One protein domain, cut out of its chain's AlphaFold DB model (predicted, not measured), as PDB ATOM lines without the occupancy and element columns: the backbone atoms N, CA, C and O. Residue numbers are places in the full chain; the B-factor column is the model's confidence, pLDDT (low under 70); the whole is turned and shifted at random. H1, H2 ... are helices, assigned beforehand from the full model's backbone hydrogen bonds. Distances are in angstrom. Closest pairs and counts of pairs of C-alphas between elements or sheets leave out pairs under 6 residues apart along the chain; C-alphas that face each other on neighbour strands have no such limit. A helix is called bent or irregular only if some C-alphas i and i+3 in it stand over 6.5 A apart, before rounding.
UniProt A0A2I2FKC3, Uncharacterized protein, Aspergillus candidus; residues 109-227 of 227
ATOM      1  N   PHE A 109     221.838 318.000 368.955       95.12
ATOM      2  CA  PHE A 109     220.465 317.653 368.596       95.12
ATOM      3  C   PHE A 109     219.824 318.723 367.710       95.12
ATOM      4  O   PHE A 109     219.207 318.371 366.710       95.12
ATOM      5  N   ALA A 110     220.003 320.007 368.036       94.94
ATOM      6  CA  ALA A 110     219.498 321.110 367.226       94.94
ATOM      7  C   ALA A 110     220.104 321.087 365.816       94.94
ATOM      8  O   ALA A 110     219.361 321.148 364.843       94.94
ATOM      9  N   CYS A 111     221.421 320.901 365.678       92.25
ATOM     10  CA  CYS A 111     222.064 320.782 364.365       92.25
ATOM     11  C   CYS A 111     221.512 319.606 363.542       92.25
ATOM     12  O   CYS A 111     221.211 319.770 362.356       92.25
ATOM     13  N   ALA A 112     221.349 318.432 364.164       93.62
ATOM     14  CA  ALA A 112     220.807 317.251 363.494       93.62
ATOM     15  C   ALA A 112     219.341 317.450 363.078       93.62
ATOM     16  O   ALA A 112     218.990 317.189 361.928       93.62
ATOM     17  N   ALA A 113     218.508 317.969 363.983       94.62
ATOM     18  CA  ALA A 113     217.098 318.232 363.725       94.62
ATOM     19  C   ALA A 113     216.910 319.284 362.627       94.62
ATOM     20  O   ALA A 113     216.134 319.056 361.705       94.62
ATOM     21  N   THR A 114     217.647 320.397 362.676       92.81
ATOM     22  CA  THR A 114     217.584 321.441 361.645       92.81
ATOM     23  C   THR A 114     217.948 320.880 360.274       92.81
ATOM     24  O   THR A 114     217.208 321.091 359.320       92.81
ATOM     25  N   SER A 115     219.031 320.103 360.174       89.56
ATOM     26  CA  SER A 115     219.442 319.484 358.904       89.56
ATOM     27  C   SER A 115     218.379 318.516 358.365       89.56
ATOM     28  O   SER A 115     218.053 318.546 357.181       89.56
ATOM     29  N   HIS A 116     217.793 317.697 359.247       90.44
ATOM     30  CA  HIS A 116     216.717 316.759 358.908       90.44
ATOM     31  C   HIS A 116     215.458 317.470 358.398       90.44
ATOM     32  O   HIS A 116     214.898 317.086 357.372       90.44
ATOM     33  N   TRP A 117     215.030 318.538 359.072       91.81
ATOM     34  CA  TRP A 117     213.843 319.294 358.673       91.81
ATOM     35  C   TRP A 117     214.055 320.111 357.404       91.81
ATOM     36  O   TRP A 117     213.139 320.162 356.589       91.81
ATOM     37  N   ILE A 118     215.246 320.679 357.189       87.88
ATOM     38  CA  ILE A 118     215.587 321.319 355.910       87.88
ATOM     39  C   ILE A 118     215.408 320.310 354.772       87.88
ATOM     40  O   ILE A 118     214.691 320.600 353.821       87.88
ATOM     41  N   LEU A 119     215.953 319.094 354.905       83.94
ATOM     42  CA  LEU A 119     215.799 318.048 353.891       83.94
ATOM     43  C   LEU A 119     214.328 317.662 353.663       83.94
ATOM     44  O   LEU A 119     213.885 317.564 352.515       83.94
ATOM     45  N   CYS A 120     213.557 317.466 354.738       85.12
ATOM     46  CA  CYS A 120     212.137 317.116 354.644       85.12
ATOM     47  C   CYS A 120     211.323 318.215 353.947       85.12
ATOM     48  O   CYS A 120     210.533 317.921 353.050       85.12
ATOM     49  N   ILE A 121     211.535 319.478 354.328       86.56
ATOM     50  CA  ILE A 121     210.829 320.631 353.760       86.56
ATOM     51  C   ILE A 121     211.221 320.827 352.298       86.56
ATOM     52  O   ILE A 121     210.335 320.949 351.456       86.56
ATOM     53  N   SER A 122     212.517 320.798 351.965       80.62
ATOM     54  CA  SER A 122     212.982 320.899 350.576       80.62
ATOM     55  C   SER A 122     212.364 319.812 349.697       80.62
ATOM     56  O   SER A 122     211.932 320.092 348.580       80.62
ATOM     57  N   SER A 123     212.243 318.591 350.222       77.12
ATOM     58  CA  SER A 123     211.616 317.490 349.493       77.12
ATOM     59  C   SER A 123     210.105 317.681 349.317       77.12
ATOM     60  O   SER A 123     209.572 317.386 348.250       77.12
ATOM     61  N   LEU A 124     209.413 318.216 350.327       80.00
ATOM     62  CA  LEU A 124     207.982 318.522 350.250       80.00
ATOM     63  C   LEU A 124     207.686 319.651 349.249       80.00
ATOM     64  O   LEU A 124     206.761 319.534 348.449       80.00
ATOM     65  N   VAL A 125     208.490 320.718 349.257       81.00
ATOM     66  CA  VAL A 125     208.384 321.838 348.304       81.00
ATOM     67  C   VAL A 125     208.626 321.359 346.872       81.00
ATOM     68  O   VAL A 125     207.923 321.769 345.946       81.00
ATOM     69  N   HIS A 126     209.588 320.458 346.676       73.44
ATOM     70  CA  HIS A 126     209.852 319.884 345.363       73.44
ATOM     71  C   HIS A 126     208.685 319.012 344.874       73.44
ATOM     72  O   HIS A 126     208.259 319.149 343.731       73.44
ATOM     73  N   LEU A 127     208.098 318.194 345.757       73.31
ATOM     74  CA  LEU A 127     206.913 317.388 345.443       73.31
ATOM     75  C   LEU A 127     205.690 318.250 345.086       73.31
ATOM     76  O   LEU A 127     204.911 317.871 344.218       73.31
ATOM     77  N   ALA A 128     205.522 319.400 345.741       78.12
ATOM     78  CA  ALA A 128     204.413 320.314 345.475       78.12
ATOM     79  C   ALA A 128     204.572 321.110 344.165       78.12
ATOM     80  O   ALA A 128     203.573 321.524 343.583       78.12
ATOM     81  N   SER A 129     205.809 321.343 343.708       74.19
ATOM     82  CA  SER A 129     206.105 322.170 342.525       74.19
ATOM     83  C   SER A 129     206.319 321.363 341.239       74.19
ATOM     84  O   SER A 129     205.962 321.832 340.159       74.19
ATOM     85  N   ALA A 130     206.863 320.146 341.324       62.38
ATOM     86  CA  ALA A 130     207.032 319.260 340.180       62.38
ATOM     87  C   ALA A 130     205.781 318.383 340.015       62.38
ATOM     88  O   ALA A 130     205.652 317.347 340.661       62.38
ATOM     89  N   GLY A 131     204.865 318.759 339.114       56.44
ATOM     90  CA  GLY A 131     203.661 317.975 338.764       56.44
ATOM     91  C   GLY A 131     203.922 316.549 338.234       56.44
ATOM     92  O   GLY A 131     202.989 315.827 337.903       56.44
ATOM     93  N   SER A 132     205.184 316.128 338.175       57.53
ATOM     94  CA  SER A 132     205.664 314.782 337.876       57.53
ATOM     95  C   SER A 132     206.641 314.369 338.974       57.53
ATOM     96  O   SER A 132     207.627 315.063 339.200       57.53
ATOM     97  N   SER A 133     206.356 313.262 339.657       49.34
ATOM     98  CA  SER A 133     206.964 312.871 340.930       49.34
ATOM     99  C   SER A 133     208.376 312.270 340.804       49.34
ATOM    100  O   SER A 133     208.501 311.074 340.531       49.34
ATOM    101  N   PRO A 134     209.468 312.972 341.152       53.97
ATOM    102  CA  PRO A 134     210.559 312.293 341.824       53.97
ATOM    103  C   PRO A 134     210.064 311.981 343.238       53.97
ATOM    104  O   PRO A 134     209.831 312.872 344.053       53.97
ATOM    105  N   SER A 135     209.822 310.699 343.511       61.28
ATOM    106  CA  SER A 135     209.392 310.252 344.838       61.28
ATOM    107  C   SER A 135     210.323 310.813 345.927       61.28
ATOM    108  O   SER A 135     211.536 310.840 345.733       61.28
ATOM    109  N   LEU A 136     209.772 311.234 347.075       62.34
ATOM    110  CA  LEU A 136     210.511 311.637 348.294       62.34
ATOM    111  C   LEU A 136     211.707 310.714 348.603       62.34
ATOM    112  O   LEU A 136     212.762 311.146 349.063       62.34
ATOM    113  N   VAL A 137     211.529 309.434 348.287       65.31
ATOM    114  CA  VAL A 137     212.517 308.359 348.361       65.31
ATOM    115  C   VAL A 137     213.794 308.709 347.587       65.31
ATOM    116  O   VAL A 137     214.870 308.525 348.126       65.31
ATOM    117  N   ASN A 138     213.720 309.286 346.389       69.62
ATOM    118  CA  ASN A 138     214.897 309.585 345.560       69.62
ATOM    119  C   ASN A 138     215.782 310.719 346.112       69.62
ATOM    120  O   ASN A 138     216.961 310.793 345.771       69.62
ATOM    121  N   LEU A 139     215.219 311.606 346.938       67.75
ATOM    122  CA  LEU A 139     215.949 312.701 347.591       67.75
ATOM    123  C   LEU A 139     216.576 312.264 348.918       67.75
ATOM    124  O   LEU A 139     217.637 312.763 349.290       67.75
ATOM    125  N   ILE A 140     215.939 311.324 349.613       70.06
ATOM    126  CA  ILE A 140     216.339 310.894 350.957       70.06
ATOM    127  C   ILE A 140     217.202 309.629 350.912       70.06
ATOM    128  O   ILE A 140     218.132 309.494 351.704       70.06
ATOM    129  N   LEU A 141     216.898 308.696 350.009       77.50
ATOM    130  CA  LEU A 141     217.586 307.416 349.919       77.50
ATOM    131  C   LEU A 141     218.673 307.457 348.846       77.50
ATOM    132  O   LEU A 141     218.402 307.848 347.707       77.50
ATOM    133  N   PRO A 142     219.893 307.014 349.189       82.06
ATOM    134  CA  PRO A 142     220.968 306.931 348.224       82.06
ATOM    135  C   PRO A 142     220.629 305.921 347.126       82.06
ATOM    136  O   PRO A 142     220.135 304.821 347.395       82.06
ATOM    137  N   ARG A 143     220.950 306.263 345.874       83.38
ATOM    138  CA  ARG A 143     220.891 305.293 344.774       83.38
ATOM    139  C   ARG A 143     221.975 304.241 344.941       83.38
ATOM    140  O   ARG A 143     223.106 304.565 345.288       83.38
ATOM    141  N   LEU A 144     221.654 302.979 344.666       84.44
ATOM    142  CA  LEU A 144     222.618 301.888 344.808       84.44
ATOM    143  C   LEU A 144     223.833 302.107 343.887       84.44
ATOM    144  O   LEU A 144     223.639 302.366 342.700       84.44
ATOM    145  N   PRO A 145     225.078 301.957 344.380       79.19
ATOM    146  CA  PRO A 145     226.280 302.174 343.571       79.19
ATOM    147  C   PRO A 145     226.414 301.157 342.433       79.19
ATOM    148  O   PRO A 145     227.087 301.420 341.445       79.19
ATOM    149  N   TRP A 146     225.742 300.009 342.551       82.81
ATOM    150  CA  TRP A 146     225.666 298.990 341.502       82.81
ATOM    151  C   TRP A 146     224.468 299.167 340.569       82.81
ATOM    152  O   TRP A 146     224.237 298.333 339.698       82.81
ATOM    153  N   SER A 147     223.676 300.227 340.748       79.06
ATOM    154  CA  SER A 147     222.659 300.568 339.765       79.06
ATOM    155  C   SER A 147     223.357 301.103 338.506       79.06
ATOM    156  O   SER A 147     224.251 301.939 338.579       79.06
ATOM    157  N   HIS A 148     222.956 300.611 337.334       77.12
ATOM    158  CA  HIS A 148     223.485 301.069 336.044       77.12
ATOM    159  C   HIS A 148     223.269 302.562 335.678       77.12
ATOM    160  O   HIS A 148     223.980 303.027 334.782       77.12
ATOM    161  N   PRO A 149     222.347 303.343 336.286       82.69
ATOM    162  CA  PRO A 149     222.224 304.766 335.984       82.69
ATOM    163  C   PRO A 149     223.498 305.538 336.331       82.69
ATOM    164  O   PRO A 149     224.013 305.451 337.442       82.69
ATOM    165  N   LYS A 150     223.962 306.362 335.391       86.06
ATOM    166  CA  LYS A 150     224.997 307.374 335.636       86.06
ATOM    167  C   LYS A 150     224.327 308.713 335.956       86.06
ATOM    168  O   LYS A 150     223.257 308.976 335.401       86.06
ATOM    169  N   PRO A 151     224.917 309.552 336.824       88.00
ATOM    170  CA  PRO A 151     224.376 310.877 337.084       88.00
ATOM    171  C   PRO A 151     224.411 311.712 335.797       88.00
ATOM    172  O   PRO A 151     225.404 311.707 335.068       88.00
ATOM    173  N   SER A 152     223.321 312.421 335.520       89.44
ATOM    174  CA  SER A 152     223.160 313.277 334.337       89.44
ATOM    175  C   SER A 152     223.976 314.571 334.421       89.44
ATOM    176  O   SER A 152     224.234 315.217 333.409       89.44
ATOM    177  N   SER A 153     224.399 314.950 335.628       90.44
ATOM    178  CA  SER A 153     225.173 316.157 335.902       90.44
ATOM    179  C   SER A 153     226.119 315.954 337.085       90.44
ATOM    180  O   SER A 153     225.934 315.057 337.910       90.44
ATOM    181  N   VAL A 154     227.113 316.840 337.211       89.00
ATOM    182  CA  VAL A 154     228.004 316.879 338.383       89.00
ATOM    183  C   VAL A 154     227.201 317.086 339.669       89.00
ATOM    184  O   VAL A 154     227.464 316.415 340.662       89.00
ATOM    185  N   GLY A 155     226.185 317.954 339.642       86.19
ATOM    186  CA  GLY A 155     225.320 318.204 340.798       86.19
ATOM    187  C   GLY A 155     224.562 316.956 341.253       86.19
ATOM    188  O   GLY A 155     224.527 316.662 342.446       86.19
ATOM    189  N   GLU A 156     224.023 316.173 340.313       84.31
ATOM    190  CA  GLU A 156     223.378 314.893 340.633       84.31
ATOM    191  C   GLU A 156     224.381 313.880 341.209       84.31
ATOM    192  O   GLU A 156     224.077 313.207 342.192       84.31
ATOM    193  N   GLY A 157     225.599 313.813 340.661       88.31
ATOM    194  CA  GLY A 157     226.658 312.949 341.189       88.31
ATOM    195  C   GLY A 157     227.078 313.317 342.617       88.31
ATOM    196  O   GLY A 157     227.199 312.439 343.472       88.31
ATOM    197  N   VAL A 158     227.238 314.615 342.901       87.75
ATOM    198  CA  VAL A 158     227.536 315.128 344.250       87.75
ATOM    199  C   VAL A 158     226.397 314.811 345.218       87.75
ATOM    200  O   VAL A 158     226.662 314.395 346.345       87.75
ATOM    201  N   LEU A 159     225.139 314.942 344.788       84.75
ATOM    202  CA  LEU A 159     223.986 314.570 345.609       84.75
ATOM    203  C   LEU A 159     224.023 313.084 345.988       84.75
ATOM    204  O   LEU A 159     223.879 312.764 347.166       84.75
ATOM    205  N   TRP A 160     224.258 312.179 345.031       88.75
ATOM    206  CA  TRP A 160     224.335 310.738 345.320       88.75
ATOM    207  C   TRP A 160     225.471 310.413 346.291       88.75
ATOM    208  O   TRP A 160     225.291 309.616 347.211       88.75
ATOM    209  N   PHE A 161     226.629 311.049 346.105       89.50
ATOM    210  CA  PHE A 161     227.759 310.913 347.017       89.50
ATOM    211  C   PHE A 161     227.393 311.357 348.441       89.50
ATOM    212  O   PHE A 161     227.602 310.600 349.387       89.50
ATOM    213  N   LEU A 162     226.780 312.536 348.598       87.25
ATOM    214  CA  LEU A 162     226.369 313.066 349.902       87.25
ATOM    215  C   LEU A 162     225.290 312.211 350.578       87.25
ATOM    216  O   LEU A 162     225.324 312.040 351.795       87.25
ATOM    217  N   GLN A 163     224.352 311.642 349.814       89.06
ATOM    218  CA  GLN A 163     223.353 310.713 350.352       89.06
ATOM    219  C   GLN A 163     224.019 309.471 350.960       89.06
ATOM    220  O   GLN A 163     223.624 309.027 352.043       89.06
ATOM    221  N   TRP A 164     225.035 308.915 350.291       91.50
ATOM    222  CA  TRP A 164     225.799 307.778 350.807       91.50
ATOM    223  C   TRP A 164     226.648 308.143 352.018       91.50
ATOM    224  O   TRP A 164     226.580 307.434 353.023       91.50
ATOM    225  N   ASP A 165     227.397 309.243 351.940       90.31
ATOM    226  CA  ASP A 165     228.225 309.739 353.041       90.31
ATOM    227  C   ASP A 165     227.384 309.935 354.311       90.31
ATOM    228  O   ASP A 165     227.666 309.339 355.355       90.31
ATOM    229  N   TYR A 166     226.256 310.642 354.185       89.00
ATOM    230  CA  TYR A 166     225.311 310.839 355.280       89.00
ATOM    231  C   TYR A 166     224.745 309.516 355.804       89.00
ATOM    232  O   TYR A 166     224.725 309.297 357.015       89.00
ATOM    233  N   SER A 167     224.289 308.624 354.920       90.12
ATOM    234  CA  SER A 167     223.660 307.359 355.325       90.12
ATOM    235  C   SER A 167     224.627 306.474 356.109       90.12
ATOM    236  O   SER A 167     224.277 305.965 357.177       90.12
ATOM    237  N   ILE A 168     225.858 306.325 355.617       93.00
ATOM    238  CA  ILE A 168     226.901 305.535 356.278       93.00
ATOM    239  C   ILE A 168     227.263 306.172 357.621       93.00
ATOM    240  O   ILE A 168     227.273 305.476 358.641       93.00
ATOM    241  N   ALA A 169     227.499 307.487 357.650       91.31
ATOM    242  CA  ALA A 169     227.832 308.205 358.877       91.31
ATOM    243  C   ALA A 169     226.717 308.088 359.930       91.31
ATOM    244  O   ALA A 169     226.987 307.817 361.103       91.31
ATOM    245  N   ALA A 170     225.458 308.231 359.517       92.19
ATOM    246  CA  ALA A 170     224.301 308.154 360.396       92.19
ATOM    247  C   ALA A 170     224.090 306.748 360.973       92.19
ATOM    248  O   ALA A 170     223.867 306.600 362.179       92.19
ATOM    249  N   VAL A 171     224.197 305.710 360.138       92.81
ATOM    250  CA  VAL A 171     224.096 304.310 360.576       92.81
ATOM    251  C   VAL A 171     225.239 303.967 361.526       92.81
ATOM    252  O   VAL A 171     224.994 303.408 362.597       92.81
ATOM    253  N   ALA A 172     226.473 304.351 361.192       94.75
ATOM    254  CA  ALA A 172     227.629 304.136 362.056       94.75
ATOM    255  C   ALA A 172     227.451 304.822 363.421       94.75
ATOM    256  O   ALA A 172     227.657 304.191 364.462       94.75
ATOM    257  N   ALA A 173     226.996 306.080 363.440       92.94
ATOM    258  CA  ALA A 173     226.721 306.822 364.669       92.94
ATOM    259  C   ALA A 173     225.613 306.169 365.511       92.94
ATOM    260  O   ALA A 173     225.750 306.053 366.733       92.94
ATOM    261  N   LEU A 174     224.537 305.693 364.875       93.25
ATOM    262  CA  LEU A 174     223.465 304.960 365.548       93.25
ATOM    263  C   LEU A 174     223.975 303.660 366.167       93.25
ATOM    264  O   LEU A 174     223.791 303.463 367.369       93.25
ATOM    265  N   ILE A 175     224.659 302.809 365.398       93.88
ATOM    266  CA  ILE A 175     225.219 301.539 365.887       93.88
ATOM    267  C   ILE A 175     226.165 301.792 367.063       93.88
ATOM    268  O   ILE A 175     226.068 301.130 368.102       93.88
ATOM    269  N   TRP A 176     227.046 302.785 366.937       95.06
ATOM    270  CA  TRP A 176     227.961 303.181 368.002       95.06
ATOM    271  C   TRP A 176     227.211 303.624 369.265       95.06
ATOM    272  O   TRP A 176     227.480 303.121 370.360       95.06
ATOM    273  N   SER A 177     226.214 304.500 369.120       93.31
ATOM    274  CA  SER A 177     225.409 304.987 370.243       93.31
ATOM    275  C   SER A 177     224.631 303.859 370.935       93.31
ATOM    276  O   SER A 177     224.591 303.801 372.167       93.31
ATOM    277  N   VAL A 178     224.069 302.918 370.168       92.44
ATOM    278  CA  VAL A 178     223.345 301.747 370.680       92.44
ATOM    279  C   VAL A 178     224.287 300.832 371.441       92.44
ATOM    280  O   VAL A 178     223.988 300.456 372.573       92.44
ATOM    281  N   THR A 179     225.457 300.548 370.876       92.00
ATOM    282  CA  THR A 179     226.489 299.733 371.524       92.00
ATOM    283  C   THR A 179     226.899 300.334 372.868       92.00
ATOM    284  O   THR A 179     226.957 299.640 373.884       92.00
ATOM    285  N   LEU A 180     227.133 301.646 372.910       89.56
ATOM    286  CA  LEU A 180     227.495 302.353 374.136       89.56
ATOM    287  C   LEU A 180     226.358 302.408 375.165       89.56
ATOM    288  O   LEU A 180     226.629 302.378 376.368       89.56
ATOM    289  N   TRP A 181     225.104 302.499 374.723       88.94
ATOM    290  CA  TRP A 181     223.941 302.442 375.608       88.94
ATOM    291  C   TRP A 181     223.751 301.043 376.202       88.94
ATOM    292  O   TRP A 181     223.602 300.923 377.417       88.94
ATOM    293  N   LEU A 182     223.841 299.992 375.380       88.38
ATOM    294  CA  LEU A 182     223.724 298.597 375.817       88.38
ATOM    295  C   LEU A 182     224.806 298.225 376.833       88.38
ATOM    296  O   LEU A 182     224.520 297.516 377.789       88.38
ATOM    297  N   ARG A 183     226.027 298.752 376.678       87.56
ATOM    298  CA  ARG A 183     227.104 298.574 377.668       87.56
ATOM    299  C   ARG A 183     226.849 299.321 378.980       87.56
ATOM    300  O   ARG A 183     227.308 298.880 380.023       87.56
ATOM    301  N   ALA A 184     226.133 300.444 378.945       85.62
ATOM    302  CA  ALA A 184     225.841 301.244 380.136       85.62
ATOM    303  C   ALA A 184     224.593 300.768 380.903       85.62
ATOM    304  O   ALA A 184     224.512 300.964 382.113       85.62
ATOM    305  N   ALA A 185     223.620 300.154 380.223       80.81
ATOM    306  CA  ALA A 185     222.334 299.771 380.810       80.81
ATOM    307  C   ALA A 185     222.429 298.791 382.005       80.81
ATOM    308  O   ALA A 185     221.723 299.028 382.991       80.81
ATOM    309  N   PRO A 186     223.304 297.759 381.999       79.69
ATOM    310  CA  PRO A 186     223.458 296.849 383.136       79.69
ATOM    311  C   PRO A 186     223.938 297.552 384.409       79.69
ATOM    312  O   PRO A 186     223.440 297.260 385.492       79.69
ATOM    313  N   HIS A 187     224.848 298.525 384.281       73.81
ATOM    314  CA  HIS A 187     225.391 299.275 385.421       73.81
ATOM    315  C   HIS A 187     224.344 300.143 386.130       73.81
ATOM    316  O   HIS A 187     224.510 300.457 387.302       73.81
ATOM    317  N   ALA A 188     223.268 300.510 385.434       70.56
ATOM    318  CA  ALA A 188     222.191 301.341 385.965       70.56
ATOM    319  C   ALA A 188     220.921 300.537 386.303       70.56
ATOM    320  O   ALA A 188     219.856 301.140 386.418       70.56
ATOM    321  N   SER A 189     221.014 299.196 386.364       72.25
ATOM    322  CA  SER A 189     219.893 298.256 386.572       72.25
ATOM    323  C   SER A 189     218.678 298.483 385.653       72.25
ATOM    324  O   SER A 189     217.563 298.029 385.924       72.25
ATOM    325  N   VAL A 190     218.885 299.138 384.504       73.00
ATOM    326  CA  VAL A 190     217.827 299.419 383.530       73.00
ATOM    327  C   VAL A 190     217.627 298.187 382.654       73.00
ATOM    328  O   VAL A 190     218.333 297.981 381.666       73.00
ATOM    329  N   ARG A 191     216.617 297.374 382.972       65.06
ATOM    330  CA  ARG A 191     216.184 296.267 382.107       65.06
ATOM    331  C   ARG A 191     215.306 296.810 380.976       65.06
ATOM    332  O   ARG A 191     214.089 296.921 381.096       65.06
ATOM    333  N   GLY A 192     215.936 297.222 379.879       64.56
ATOM    334  CA  GLY A 192     215.235 297.715 378.693       64.56
ATOM    335  C   GLY A 192     214.786 296.579 377.773       64.56
ATOM    336  O   GLY A 192     215.599 295.766 377.352       64.56
ATOM    337  N   SER A 193     213.501 296.544 377.409       80.44
ATOM    338  CA  SER A 193     213.025 295.703 376.301       80.44
ATOM    339  C   SER A 193     213.611 296.203 374.977       80.44
ATOM    340  O   SER A 193     213.486 297.390 374.663       80.44
ATOM    341  N   ALA A 194     214.192 295.304 374.175       84.69
ATOM    342  CA  ALA A 194     214.717 295.626 372.843       84.69
ATOM    343  C   ALA A 194     213.656 296.306 371.959       84.69
ATOM    344  O   ALA A 194     213.941 297.305 371.304       84.69
ATOM    345  N   ARG A 195     212.395 295.852 372.038       87.94
ATOM    346  CA  ARG A 195     211.261 296.461 371.326       87.94
ATOM    347  C   ARG A 195     211.062 297.929 371.707       87.94
ATOM    348  O   ARG A 195     210.842 298.763 370.836       87.94
ATOM    349  N   ARG A 196     211.163 298.261 372.999       88.81
ATOM    350  CA  ARG A 196     211.040 299.648 373.474       88.81
ATOM    351  C   ARG A 196     212.188 300.511 372.952       88.81
ATOM    352  O   ARG A 196     211.939 301.646 372.561       88.81
ATOM    353  N   LEU A 197     213.415 299.985 372.918       89.06
ATOM    354  CA  LEU A 197     214.561 300.707 372.361       89.06
ATOM    355  C   LEU A 197     214.364 300.995 370.868       89.06
ATOM    356  O   LEU A 197     214.529 302.138 370.457       89.06
ATOM    357  N   VAL A 198     213.953 299.993 370.086       92.19
ATOM    358  CA  VAL A 198     213.692 300.141 368.645       92.19
ATOM    359  C   VAL A 198     212.612 301.188 368.385       92.19
ATOM    360  O   VAL A 198     212.842 302.110 367.610       92.19
ATOM    361  N   LEU A 199     211.471 301.109 369.080       93.06
ATOM    362  CA  LEU A 199     210.390 302.093 368.945       93.06
ATOM    363  C   LEU A 199     210.860 303.509 369.282       93.06
ATOM    364  O   LEU A 199     210.521 304.461 368.587       93.06
ATOM    365  N   GLN A 200     211.676 303.645 370.325       92.88
ATOM    366  CA  GLN A 200     212.216 304.934 370.728       92.88
ATOM    367  C   GLN A 200     213.205 305.490 369.691       92.88
ATOM    368  O   GLN A 200     213.216 306.690 369.429       92.88
ATOM    369  N   LEU A 201     214.053 304.646 369.105       94.44
ATOM    370  CA  LEU A 201     214.977 305.069 368.053       94.44
ATOM    371  C   LEU A 201     214.228 305.460 366.784       94.44
ATOM    372  O   LEU A 201     214.554 306.490 366.202       94.44
ATOM    373  N   ALA A 202     213.199 304.703 366.407       94.19
ATOM    374  CA  ALA A 202     212.333 305.038 365.284       94.19
ATOM    375  C   ALA A 202     211.633 306.389 365.504       94.19
ATOM    376  O   ALA A 202     211.686 307.248 364.628       94.19
ATOM    377  N   SER A 203     211.068 306.630 366.696       95.31
ATOM    378  CA  SER A 203     210.393 307.898 366.999       95.31
ATOM    379  C   SER A 203     211.345 309.093 366.952       95.31
ATOM    380  O   SER A 203     211.008 310.123 366.380       95.31
ATOM    381  N   TRP A 204     212.551 308.970 367.522       95.81
ATOM    382  CA  TRP A 204     213.528 310.063 367.461       95.81
ATOM    383  C   TRP A 204     214.099 310.252 366.058       95.81
ATOM    384  O   TRP A 204     214.320 311.389 365.659       95.81
ATOM    385  N   SER A 205     214.277 309.171 365.296       94.25
ATOM    386  CA  SER A 205     214.763 309.264 363.916       94.25
ATOM    387  C   SER A 205     213.753 309.961 363.013       94.25
ATOM    388  O   SER A 205     214.146 310.688 362.112       94.25
ATOM    389  N   LEU A 206     212.456 309.800 363.281       92.94
ATOM    390  CA  LEU A 206     211.412 310.526 362.563       92.94
ATOM    391  C   LEU A 206     211.473 312.040 362.834       92.94
ATOM    392  O   LEU A 206     211.309 312.835 361.913       92.94
ATOM    393  N   VAL A 207     211.729 312.433 364.085       93.88
ATOM    394  CA  VAL A 207     211.719 313.842 364.518       93.88
ATOM    395  C   VAL A 207     212.994 314.592 364.131       93.88
ATOM    396  O   VAL A 207     212.925 315.773 363.798       93.88
ATOM    397  N   SER A 208     214.160 313.955 364.220       94.00
ATOM    398  CA  SER A 208     215.456 314.634 364.066       94.00
ATOM    399  C   SER A 208     216.466 313.883 363.200       94.00
ATOM    400  O   SER A 208     217.653 314.217 363.197       94.00
ATOM    401  N   GLY A 209     216.010 312.867 362.473       93.00
ATOM    402  CA  GLY A 209     216.861 312.006 361.667       93.00
ATOM    403  C   GLY A 209     217.653 310.990 362.503       93.00
ATOM    404  O   GLY A 209     217.740 311.084 363.735       93.00
ATOM    405  N   PRO A 210     218.277 310.001 361.843       93.88
ATOM    406  CA  PRO A 210     219.071 308.962 362.502       93.88
ATOM    407  C   PRO A 210     220.216 309.526 363.365       93.88
ATOM    408  O   PRO A 210     220.437 309.066 364.487       93.88
ATOM    409  N   CYS A 211     220.893 310.586 362.907       94.50
ATOM    410  CA  CYS A 211     221.923 311.272 363.695       94.50
ATOM    411  C   CYS A 211     221.355 311.896 364.979       94.50
ATOM    412  O   CYS A 211     221.951 311.766 366.051       94.50
ATOM    413  N   GLY A 212     220.186 312.538 364.906       95.06
ATOM    414  CA  GLY A 212     219.534 313.129 366.071       95.06
ATOM    415  C   GLY A 212     219.098 312.073 367.090       95.06
ATOM    416  O   GLY A 212     219.292 312.257 368.294       95.06
ATOM    417  N   ALA A 213     218.607 310.921 366.627       96.44
ATOM    418  CA  ALA A 213     218.312 309.778 367.487       96.44
ATOM    419  C   ALA A 213     219.560 309.237 368.206       96.44
ATOM    420  O   ALA A 213     219.499 308.959 369.409       96.44
ATOM    421  N   ALA A 214     220.702 309.154 367.511       95.88
ATOM    422  CA  ALA A 214     221.980 308.774 368.115       95.88
ATOM    423  C   ALA A 214     222.403 309.757 369.225       95.88
ATOM    424  O   ALA A 214     222.794 309.332 370.319       95.88
ATOM    425  N   VAL A 215     222.254 311.069 368.991       95.38
ATOM    426  CA  VAL A 215     222.528 312.114 369.996       95.38
ATOM    427  C   VAL A 215     221.621 311.959 371.215       95.38
ATOM    428  O   VAL A 215     222.115 311.946 372.344       95.38
ATOM    429  N   VAL A 216     220.310 311.772 371.028       95.19
ATOM    430  CA  VAL A 216     219.372 311.566 372.148       95.19
ATOM    431  C   VAL A 216     219.748 310.330 372.961       95.19
ATOM    432  O   VAL A 216     219.682 310.355 374.195       95.19
ATOM    433  N   LEU A 217     220.169 309.248 372.303       93.62
ATOM    434  CA  LEU A 217     220.590 308.040 373.000       93.62
ATOM    435  C   LEU A 217     221.862 308.274 373.830       93.62
ATOM    436  O   LEU A 217     221.926 307.843 374.985       93.62
ATOM    437  N   MET A 218     222.832 309.021 373.295       92.19
ATOM    438  CA  MET A 218     224.022 309.455 374.037       92.19
ATOM    439  C   MET A 218     223.700 310.390 375.191       92.19
ATOM    440  O   MET A 218     224.243 310.225 376.287       92.19
ATOM    441  N   TRP A 219     222.756 311.303 375.005       92.12
ATOM    442  CA  TRP A 219     222.294 312.166 376.078       92.12
ATOM    443  C   TRP A 219     221.650 311.353 377.207       92.12
ATOM    444  O   TRP A 219     221.995 311.534 378.378       92.12
ATOM    445  N   LYS A 220     220.774 310.396 376.875       89.94
ATOM    446  CA  LYS A 220     220.161 309.488 377.858       89.94
ATOM    447  C   LYS A 220     221.203 308.648 378.582       89.94
ATOM    448  O   LYS A 220     221.165 308.585 379.807       89.94
ATOM    449  N   ARG A 221     222.156 308.059 377.855       88.31
ATOM    450  CA  ARG A 221     223.278 307.311 378.442       88.31
ATOM    451  C   ARG A 221     224.055 308.162 379.445       88.31
ATOM    452  O   ARG A 221     224.285 307.710 380.560       88.31
ATOM    453  N   ASN A 222     224.423 309.389 379.085       86.19
ATOM    454  CA  ASN A 222     225.181 310.259 379.984       86.19
ATOM    455  C   ASN A 222     224.371 310.637 381.232       86.19
ATOM    456  O   ASN A 222     224.934 310.686 382.319       86.19
ATOM    457  N   ARG A 223     223.052 310.845 381.099       84.81
ATOM    458  CA  ARG A 223     222.167 311.056 382.256       84.81
ATOM    459  C   ARG A 223     222.100 309.818 383.152       84.81
ATOM    460  O   ARG A 223     222.124 309.977 384.368       84.81
ATOM    461  N   LEU A 224     222.041 308.616 382.573       82.62
ATOM    462  CA  LEU A 224     222.035 307.348 383.315       82.62
ATOM    463  C   LEU A 224     223.326 307.146 384.112       82.62
ATOM    464  O   LEU A 224     223.251 306.823 385.285       82.62
ATOM    465  N   LEU A 225     224.487 307.404 383.506       80.50
ATOM    466  CA  LEU A 225     225.797 307.272 384.161       80.50
ATOM    467  C   LEU A 225     226.101 308.379 385.188       80.50
ATOM    468  O   LEU A 225     227.127 308.322 385.858       80.50
ATOM    469  N   SER A 226     225.263 309.417 385.257       72.25
ATOM    470  CA  SER A 226     225.410 310.537 386.200       72.25
ATOM    471  C   SER A 226     224.504 310.440 387.431       72.25
ATOM    472  O   SER A 226     224.531 311.351 388.259       72.25
ATOM    473  N   ARG A 227     223.657 309.406 387.495       62.28
ATOM    474  CA  ARG A 227     222.854 309.056 388.672       62.28
ATOM    475  C   ARG A 227     223.677 308.174 389.594       62.28
ATOM    476  O   ARG A 227     223.524 308.368 390.813       62.28
TER     477      ARG A 227
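What this domain is: This is residues 109 to 227 of the 227 residues of an uncharacterized protein of Aspergillus candidus (UniProt A0A2I2FKC3). One long helix, H3, runs along most of the longest axis; H4b, an arm of the sharply bent helix H4, packs along its later part, and the other arm, H4a, slants away from H4b. H1 begins beside the start of H4b and runs the opposite way, with the short H2 in the gap between H1 and H3; the whole is loosely packed, and residues 128 to 133 and 152 to 158 stick out. The printed part has 119 residues with four named helices, in the order H1, H2, H3, H4, and no named strand: the class is all helix. It is loose, with a radius of gyration of the C-alphas of 17.5 A, and elongated, spanning 54 by 30 by 24 A.

How they stand to each other: H3, residues 154 to 184, touches H4b, residues 210 to 224, with residues 170 to 184 alone. Their closest C-alphas, those of Leu 174 and Ala 214, are 4.8 A apart, and they run the same way at a shallow tilt of 20 degrees. H4, residues 194 to 224, was assigned as one helix by its hydrogen bonds but is bent: C-alphas 207 and 210 are 9.1 A apart. Its arm H4a, residues 194 to 207, touches H4b at a steep tilt of 55 degrees, opposite ways, closest at the C-alphas of Trp 204 and Ala 213, 4.8 A. H3 and H4a are near each other, with 6 pairs of C-alphas within 10 A. H1, residues 109 to 129, touches H4b with residues 109 to 113 alone, at a shallow tilt of 24 degrees, opposite ways; the C-alphas of Ala 112 and Gly 212 are closest, 5.0 A. H1 and H3 are apart. H2, residues 136 to 140, touches H1, closest at the C-alphas of Ser 123 and Leu 136, 6.1 A. H2 and H3 are close but not clearly touching, closest at the C-alphas of Ile 140 and Gln 163, 7.0 A. The helix packing is mostly aligned, only just: 2 of 3 touching pairs with a tilt are shallow. In H1, H2, H3, H4a and H4b every O i to N i+4 pair is within hydrogen-bond range.

Where its parts are: H3 is 44.6 A long, from C-alpha 154 at (228.004, 316.879, 338.383) to C-alpha 184. H1 is 30.1 A long and begins at (220.465, 317.653, 368.596). H4a measures 20.3 A and H4b 21.1 A, ending at C-alpha 224 at (222.035, 307.348, 383.315). H2 measures 6.5 A.

The domain as a whole: The C-alphas farthest apart, those of Gly 131 and His 187, are 54.8 A apart. The printed part has no cut. The link from H2 to H3, 13 residues, is long. The mean pLDDT of the printed part is 84.7; residues 130 to 139, 191 to 192 and 227 are under 70.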